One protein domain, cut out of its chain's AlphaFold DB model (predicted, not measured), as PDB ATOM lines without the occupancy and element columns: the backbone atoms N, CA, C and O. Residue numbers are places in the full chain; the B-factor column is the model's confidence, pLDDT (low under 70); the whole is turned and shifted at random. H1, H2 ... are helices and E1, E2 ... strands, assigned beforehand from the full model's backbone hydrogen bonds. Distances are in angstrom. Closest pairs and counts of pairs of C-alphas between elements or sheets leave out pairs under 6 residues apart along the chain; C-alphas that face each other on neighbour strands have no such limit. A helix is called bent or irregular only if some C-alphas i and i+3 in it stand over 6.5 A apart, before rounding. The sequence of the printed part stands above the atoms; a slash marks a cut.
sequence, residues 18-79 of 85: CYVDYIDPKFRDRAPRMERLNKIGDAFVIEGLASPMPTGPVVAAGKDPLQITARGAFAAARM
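What this domain is: This is residues 18 to 79 of the 85 residues of an uncharacterized protein of Phenylobacterium sp (UniProt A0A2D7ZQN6). There is little regular structure: a two-stranded hairpin, E1 and E2, sits in the middle of an elongated, mostly loop-built shape, with H1 and its link at one end and H2 and a long loop, residues 59 to 79, at the other. The 62 printed residues run H1, E1, E2, H2, with an antiparallel sheet E1 - E2; the class is mixed, with 18 residues in named elements. It is only just loose, close to compact, with radius of gyration of the C-alphas 13.0 A and spans of 42 by 25 by 16 A.

How they stand to each other: The closest C-alphas of H1, residues 18 to 21, and E1, residues 33 to 37, are Val 20 and Arg 33, 7.0 A apart. E1 and E2, residues 41 to 45, are a hairpin, antiparallel at 142 degrees, with N 35 and O 43 within hydrogen-bond range at 2.8 A. Residues 43 to 44 of E2 also pair antiparallel with residues 53 to 54. The closest C-alphas of E2 and H2, residues 55 to 58, are Ala 43 and Thr 55, 5.2 A apart. H1 is apart from E2 and H2. Both helices are too short for an O i to N i+4 pair; the single O i to N i+3 pair is within range in H2, not in H1.

Where its parts are: H1 begins at C-alpha 18 (48.642, -9.743, 17.639) and is 6.3 A long, only just neither bent nor irregular. E1 is 12.3 A, E2 12.1 A and H2 5.0 A, ending at C-alpha 58 (36.710, -18.915, 17.040).

The domain as a whole: The C-alphas farthest apart, Lys 26 and Leu 66, are 42.3 A apart. The printed part has no cut; the link H1 to E1 is long. Residues 75 to 79 are under pLDDT 70.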
ATOM      1  N   CYS A  18      49.084 -10.788  18.570       86.69
ATOM      2  CA  CYS A  18      48.642  -9.743  17.639       86.69
ATOM      3  C   CYS A  18      48.416  -8.383  18.318       86.69
ATOM      4  O   CYS A  18      48.850  -7.355  17.805       86.69
ATOM      5  N   TYR A  19      47.784  -8.377  19.493       87.31
ATOM      6  CA  TYR A  19      47.403  -7.135  20.169       87.31
ATOM      7  C   TYR A  19      48.410  -6.649  21.211       87.31
ATOM      8  O   TYR A  19      48.369  -5.484  21.581       87.31
ATOM      9  N   VAL A  20      49.304  -7.509  21.699       88.56
ATOM     10  CA  VAL A  20      50.242  -7.142  22.775       88.56
ATOM     11  C   VAL A  20      51.530  -6.553  22.198       88.56
ATOM     12  O   VAL A  20      52.044  -5.551  22.707       88.56
ATOM     13  N   ASP A  21      52.022  -7.134  21.104       90.38
ATOM     14  CA  ASP A  21      53.333  -6.789  20.552       90.38
ATOM     15  C   ASP A  21      53.314  -5.446  19.813       90.38
ATOM     16  O   ASP A  21      54.273  -4.673  19.897       90.38
ATOM     17  N   TYR A  22      52.203  -5.141  19.132       88.62
ATOM     18  CA  TYR A  22      52.113  -4.036  18.170       88.62
ATOM     19  C   TYR A  22      51.269  -2.839  18.634       88.62
ATOM     20  O   TYR A  22      51.199  -1.836  17.923       88.62
ATOM     21  N   ILE A  23      50.631  -2.908  19.805       92.69
ATOM     22  CA  ILE A  23      49.878  -1.778  20.365       92.69
ATOM     23  C   ILE A  23      50.819  -0.730  20.980       92.69
ATOM     24  O   ILE A  23      51.906  -1.064  21.462       92.69
ATOM     25  N   ASP A  24      50.393   0.541  20.996       95.06
ATOM     26  CA  ASP A  24      51.082   1.602  21.746       95.06
ATOM     27  C   ASP A  24      51.298   1.130  23.204       95.06
ATOM     28  O   ASP A  24      50.330   0.717  23.857       95.06
ATOM     29  N   PRO A  25      52.546   1.170  23.722       94.38
ATOM     30  CA  PRO A  25      52.889   0.651  25.042       94.38
ATOM     31  C   PRO A  25      51.969   1.106  26.175       94.38
ATOM     32  O   PRO A  25      51.741   0.331  27.102       94.38
ATOM     33  N   LYS A  26      51.416   2.325  26.097       95.88
ATOM     34  CA  LYS A  26      50.541   2.879  27.141       95.88
ATOM     35  C   LYS A  26      49.195   2.158  27.291       95.88
ATOM     36  O   LYS A  26      48.484   2.446  28.244       95.88
ATOM     37  N   PHE A  27      48.833   1.280  26.352       94.00
ATOM     38  CA  PHE A  27      47.583   0.509  26.369       94.00
ATOM     39  C   PHE A  27      47.792  -1.000  26.561       94.00
ATOM     40  O   PHE A  27      46.823  -1.760  26.547       94.00
ATOM     41  N   ARG A  28      49.038  -1.475  26.700       92.44
ATOM     42  CA  ARG A  28      49.342  -2.918  26.775       92.44
ATOM     43  C   ARG A  28      48.697  -3.621  27.964       92.44
ATOM     44  O   ARG A  28      48.385  -4.802  27.870       92.44
ATOM     45  N   ASP A  29      48.507  -2.905  29.064       91.56
ATOM     46  CA  ASP A  29      47.857  -3.397  30.280       91.56
ATOM     47  C   ASP A  29      46.386  -3.782  30.054       91.56
ATOM     48  O   ASP A  29      45.860  -4.672  30.723       91.56
ATOM     49  N   ARG A  30      45.745  -3.142  29.075       92.31
ATOM     50  CA  ARG A  30      44.325  -3.293  28.740       92.31
ATOM     51  C   ARG A  30      44.077  -4.012  27.412       92.31
ATOM     52  O   ARG A  30      42.929  -4.301  27.073       92.31
ATOM     53  N   ALA A  31      45.134  -4.300  26.654       93.69
ATOM     54  CA  ALA A  31      45.038  -4.960  25.360       93.69
ATOM     55  C   ALA A  31      44.387  -6.357  25.472       93.69
ATOM     56  O   ALA A  31      44.622  -7.069  26.457       93.69
ATOM     57  N   PRO A  32      43.613  -6.789  24.456       92.75
ATOM     58  CA  PRO A  32      43.152  -8.167  24.350       92.75
ATOM     59  C   PRO A  32      44.315  -9.148  24.491       92.75
ATOM     60  O   PRO A  32      45.310  -9.063  23.770       92.75
ATOM     61  N   ARG A  33      44.183 -10.107  25.404       91.00
ATOM     62  CA  ARG A  33      45.225 -11.104  25.665       91.00
ATOM     63  C   ARG A  33      44.637 -12.482  25.850       91.00
ATOM     64  O   ARG A  33      43.500 -12.637  26.289       91.00
ATOM     65  N   MET A  34      45.425 -13.487  25.501       89.75
ATOM     66  CA  MET A  34      45.013 -14.871  25.653       89.75
ATOM     67  C   MET A  34      45.383 -15.396  27.034       89.75
ATOM     68  O   MET A  34      46.532 -15.291  27.456       89.75
ATOM     69  N   GLU A  35      44.417 -15.999  27.714       89.94
ATOM     70  CA  GLU A  35      44.610 -16.670  28.994       89.94
ATOM     71  C   GLU A  35      44.108 -18.112  28.929       89.94
ATOM     72  O   GLU A  35      43.142 -18.431  28.232       89.94
ATOM     73  N   ARG A  36      44.751 -18.996  29.697       89.19
ATOM     74  CA  ARG A  36      44.304 -20.378  29.887       89.19
ATOM     75  C   ARG A  36      43.345 -20.441  31.073       89.19
ATOM     76  O   ARG A  36      43.760 -20.282  32.215       89.19
ATOM     77  N   LEU A  37      42.079 -20.748  30.817       88.75
ATOM     78  CA  LEU A  37      41.033 -20.867  31.830       88.75
ATOM     79  C   LEU A  37      40.654 -22.337  32.054       88.75
ATOM     80  O   LEU A  37      40.365 -23.076  31.111       88.75
ATOM     81  N   ASN A  38      40.598 -22.768  33.318       83.25
ATOM     82  CA  ASN A  38      40.489 -24.184  33.711       83.25
ATOM     83  C   ASN A  38      39.366 -24.976  33.011       83.25
ATOM     84  O   ASN A  38      39.558 -26.142  32.661       83.25
ATOM     85  N   LYS A  39      38.194 -24.364  32.796       79.31
ATOM     86  CA  LYS A  39      37.008 -25.053  32.248       79.31
ATOM     87  C   LYS A  39      36.876 -24.964  30.726       79.31
ATOM     88  O   LYS A  39      36.323 -25.880  30.124       79.31
ATOM     89  N   ILE A  40      37.379 -23.895  30.110       80.88
ATOM     90  CA  ILE A  40      37.122 -23.583  28.692       80.88
ATOM     91  C   ILE A  40      38.385 -23.576  27.820       80.88
ATOM     92  O   ILE A  40      38.283 -23.525  26.598       80.88
ATOM     93  N   GLY A  41      39.567 -23.758  28.415       86.75
ATOM     94  CA  GLY A  41      40.833 -23.769  27.686       86.75
ATOM     95  C   GLY A  41      41.323 -22.354  27.407       86.75
ATOM     96  O   GLY A  41      41.240 -21.502  28.287       86.75
ATOM     97  N   ASP A  42      41.862 -22.112  26.220       88.94
ATOM     98  CA  ASP A  42      42.376 -20.789  25.860       88.94
ATOM     99  C   ASP A  42      41.205 -19.853  25.552       88.94
ATOM    100  O   ASP A  42      40.273 -20.220  24.826       88.94
ATOM    101  N   ALA A  43      41.247 -18.642  26.092       89.44
ATOM    102  CA  ALA A  43      40.240 -17.617  25.874       89.44
ATOM    103  C   ALA A  43      40.891 -16.243  25.739       89.44
ATOM    104  O   ALA A  43      41.904 -15.964  26.378       89.44
ATOM    105  N   PHE A  44      40.283 -15.373  24.939       90.06
ATOM    106  CA  PHE A  44      40.626 -13.960  24.952       90.06
ATOM    107  C   PHE A  44      39.950 -13.278  26.139       90.06
ATOM    108  O   PHE A  44      38.726 -13.319  26.286       90.06
ATOM    109  N   VAL A  45      40.761 -12.639  26.976       91.56
ATOM    110  CA  VAL A  45      40.323 -11.702  28.005       91.56
ATOM    111  C   VAL A  45      40.446 -10.305  27.418       91.56
ATOM    112  O   VAL A  45      41.519  -9.896  26.975       91.56
ATOM    113  N   ILE A  46      39.317  -9.604  27.374       91.75
ATOM    114  CA  ILE A  46      39.192  -8.278  26.779       91.75
ATOM    115  C   ILE A  46      38.570  -7.374  27.830       91.75
ATOM    116  O   ILE A  46      37.531  -7.698  28.407       91.75
ATOM    117  N   GLU A  47      39.216  -6.247  28.095       92.12
ATOM    118  CA  GLU A  47      38.688  -5.264  29.026       92.12
ATOM    119  C   GLU A  47      37.329  -4.728  28.536       92.12
ATOM    120  O   GLU A  47      37.145  -4.419  27.360       92.12
ATOM    121  N   GLY A  48      36.358  -4.640  29.445       92.38
ATOM    122  CA  GLY A  48      34.995  -4.206  29.131       92.38
ATOM    123  C   GLY A  48      34.062  -5.328  28.665       92.38
ATOM    124  O   GLY A  48      32.849  -5.122  28.652       92.38
ATOM    125  N   LEU A  49      34.572  -6.530  28.362       91.75
ATOM    126  CA  LEU A  49      33.729  -7.707  28.143       91.75
ATOM    127  C   LEU A  49      33.491  -8.446  29.463       91.75
ATOM    128  O   LEU A  49      34.423  -8.827  30.167       91.75
ATOM    129  N   ALA A  50      32.218  -8.702  29.776       89.88
ATOM    130  CA  ALA A  50      31.811  -9.373  31.013       89.88
ATOM    131  C   ALA A  50      32.220 -10.855  31.078       89.88
ATOM    132  O   ALA A  50      32.175 -11.470  32.143       89.88
ATOM    133  N   SER A  51      32.563 -11.471  29.947       89.56
ATOM    134  CA  SER A  51      32.953 -12.878  29.884       89.56
ATOM    135  C   SER A  51      34.097 -13.076  28.894       89.56
ATOM    136  O   SER A  51      34.056 -12.490  27.809       89.56
ATOM    137  N   PRO A  52      35.097 -13.911  29.231       88.75
ATOM    138  CA  PRO A  52      36.157 -14.274  28.300       88.75
ATOM    139  C   PRO A  52      35.590 -14.935  27.044       88.75
ATOM    140  O   PRO A  52      34.672 -15.753  27.126       88.75
ATOM    141  N   MET A  53      36.171 -14.621  25.891       88.19
ATOM    142  CA  MET A  53      35.778 -15.205  24.614       88.19
ATOM    143  C   MET A  53      36.531 -16.529  24.402       88.19
ATOM    144  O   MET A  53      37.750 -16.503  24.210       88.19
ATOM    145  N   PRO A  54      35.861 -17.695  24.449       87.12
ATOM    146  CA  PRO A  54      36.530 -18.981  24.289       87.12
ATOM    147  C   PRO A  54      37.076 -19.139  22.870       87.12
ATOM    148  O   PRO A  54      36.378 -18.871  21.896       87.12
ATOM    149  N   THR A  55      38.301 -19.643  22.734       84.00
ATOM    150  CA  THR A  55      38.922 -19.833  21.411       84.00
ATOM    151  C   THR A  55      38.333 -21.003  20.623       84.00
ATOM    152  O   THR A  55      38.433 -21.008  19.401       84.00
ATOM    153  N   GLY A  56      37.692 -21.980  21.278       80.00
ATOM    154  CA  GLY A  56      37.160 -23.191  20.634       80.00
ATOM    155  C   GLY A  56      36.275 -22.918  19.407       80.00
ATOM    156  O   GLY A  56      36.592 -23.423  18.328       80.00
ATOM    157  N   PRO A  57      35.224 -22.085  19.525       77.06
ATOM    158  CA  PRO A  57      34.382 -21.688  18.395       77.06
ATOM    159  C   PRO A  57      35.095 -20.766  17.398       77.06
ATOM    160  O   PRO A  57      34.877 -20.885  16.197       77.06
ATOM    161  N   VAL A  58      35.977 -19.883  17.879       79.00
ATOM    162  CA  VAL A  58      36.710 -18.915  17.040       79.00
ATOM    163  C   VAL A  58      37.608 -19.634  16.027       79.00
ATOM    164  O   VAL A  58      37.684 -19.241  14.868       79.00
ATOM    165  N   VAL A  59      38.222 -20.750  16.432       78.75
ATOM    166  CA  VAL A  59      39.125 -21.553  15.588       78.75
ATOM    167  C   VAL A  59      38.414 -22.692  14.845       78.75
ATOM    168  O   VAL A  59      39.062 -23.594  14.302       78.75
ATOM    169  N   ALA A  60      37.078 -22.715  14.861       80.06
ATOM    170  CA  ALA A  60      36.279 -23.807  14.309       80.06
ATOM    171  C   ALA A  60      35.885 -23.621  12.837       80.06
ATOM    172  O   ALA A  60      35.215 -24.493  12.283       80.06
ATOM    173  N   ALA A  61      36.308 -22.532  12.189       80.44
ATOM    174  CA  ALA A  61      36.041 -22.299  10.773       80.44
ATOM    175  C   ALA A  61      36.452 -23.515   9.917       80.44
ATOM    176  O   ALA A  61      37.558 -24.052  10.037       80.44
ATOM    177  N   GLY A  62      35.531 -23.983   9.071       77.56
ATOM    178  CA  GLY A  62      35.729 -25.163   8.223       77.56
ATOM    179  C   GLY A  62      35.682 -26.518   8.947       77.56
ATOM    180  O   GLY A  62      35.994 -27.532   8.323       77.56
ATOM    181  N   LYS A  63      35.320 -26.574  10.237       80.50
ATOM    182  CA  LYS A  63      35.003 -27.836  10.927       80.50
ATOM    183  C   LYS A  63      33.547 -28.236  10.691       80.50
ATOM    184  O   LYS A  63      32.684 -27.389  10.481       80.50
ATOM    185  N   ASP A  64      33.292 -29.539  10.775       84.06
ATOM    186  CA  ASP A  64      31.932 -30.071  10.873       84.06
ATOM    187  C   ASP A  64      31.233 -29.456  12.107       84.06
ATOM    188  O   ASP A  64      31.828 -29.479  13.192       84.06
ATOM    189  N   PRO A  65      30.006 -28.907  11.977       83.38
ATOM    190  CA  PRO A  65      29.258 -28.324  13.090       83.38
ATOM    191  C   PRO A  65      29.142 -29.234  14.319       83.38
ATOM    192  O   PRO A  65      29.189 -28.742  15.445       83.38
ATOM    193  N   LEU A  66      29.055 -30.554  14.126       86.88
ATOM    194  CA  LEU A  66      28.957 -31.535  15.213       86.88
ATOM    195  C   LEU A  66      30.257 -31.674  16.020       86.88
ATOM    196  O   LEU A  66      30.255 -32.250  17.105       86.88
ATOM    197  N   GLN A  67      31.370 -31.154  15.500       83.19
ATOM    198  CA  GLN A  67      32.693 -31.197  16.125       83.19
ATOM    199  C   GLN A  67      33.066 -29.870  16.808       83.19
ATOM    200  O   GLN A  67      34.161 -29.744  17.366       83.19
ATOM    201  N   ILE A  68      32.196 -28.856  16.754       81.50
ATOM    202  CA  ILE A  68      32.452 -27.551  17.366       81.50
ATOM    203  C   ILE A  68      32.194 -27.648  18.867       81.50
ATOM    204  O   ILE A  68      31.113 -28.025  19.309       81.50
ATOM    205  N   THR A  69      33.189 -27.272  19.671       81.06
ATOM    206  CA  THR A  69      33.057 -27.241  21.131       81.06
ATOM    207  C   THR A  69      33.532 -25.905  21.683       81.06
ATOM    208  O   THR A  69      34.394 -25.244  21.100       81.06
ATOM    209  N   ALA A  70      32.989 -25.509  22.837       74.75
ATOM    210  CA  ALA A  70      33.436 -24.308  23.540       74.75
ATOM    211  C   ALA A  70      34.882 -24.434  24.049       74.75
ATOM    212  O   ALA A  70      35.556 -23.427  24.253       74.75
ATOM    213  N   ARG A  71      35.368 -25.664  24.253       75.81
ATOM    214  CA  ARG A  71      36.704 -25.914  24.783       75.81
ATOM    215  C   ARG A  71      37.721 -25.920  23.648       75.81
ATOM    216  O   ARG A  71      37.638 -26.736  22.735       75.81
ATOM    217  N   GLY A  72      38.702 -25.029  23.724       71.00
ATOM    218  CA  GLY A  72      39.706 -24.865  22.676       71.00
ATOM    219  C   GLY A  72      41.112 -24.711  23.227       71.00
ATOM    220  O   GLY A  72      41.314 -24.214  24.332       71.00
ATOM    221  N   ALA A  73      42.093 -25.153  22.448       73.75
ATOM    222  CA  ALA A  73      43.458 -24.663  22.560       73.75
ATOM    223  C   ALA A  73      43.776 -23.912  21.269       73.75
ATOM    224  O   ALA A  73      43.467 -24.415  20.187       73.75
ATOM    225  N   PHE A  74      44.417 -22.754  21.366       71.06
ATOM    226  CA  PHE A  74      44.829 -21.981  20.200       71.06
ATOM    227  C   PHE A  74      45.779 -22.779  19.302       71.06
ATOM    228  O   PHE A  74      45.669 -22.733  18.085       71.06
ATOM    229  N   ALA A  75      46.644 -23.610  19.890       69.56
ATOM    230  CA  ALA A  75      47.513 -24.520  19.141       69.56
ATOM    231  C   ALA A  75      46.746 -25.542  18.273       69.56
ATOM    232  O   ALA A  75      47.308 -26.091  17.332       69.56
ATOM    233  N   ALA A  76      45.467 -25.799  18.572       65.19
ATOM    234  CA  ALA A  76      44.598 -26.649  17.759       65.19
ATOM    235  C   ALA A  76      43.890 -25.879  16.626       65.19
ATOM    236  O   ALA A  76      43.120 -26.478  15.867       65.19
ATOM    237  N   ALA A  77      44.118 -24.564  16.509       66.44
ATOM    238  CA  ALA A  77      43.695 -23.786  15.357       66.44
ATOM    239  C   ALA A  77      44.429 -24.285  14.110       66.44
ATOM    240  O   ALA A  77      45.644 -24.490  14.118       66.44
ATOM    241  N   ARG A  78      43.694 -24.474  13.011       61.69
ATOM    242  CA  ARG A  78      44.331 -24.756  11.721       61.69
ATOM    243  C   ARG A  78      45.203 -23.564  11.333       61.69
ATOM    244  O   ARG A  78      44.756 -22.427  11.431       61.69
ATOM    245  N   MET A  79      46.404 -23.837  10.822       51.62
ATOM    246  CA  MET A  79      47.348 -22.806  10.367       51.62
ATOM    247  C   MET A  79      46.713 -21.812   9.384       51.62
ATOM    248  O   MET A  79      46.963 -20.621   9.500       51.62
TER     249      MET A  79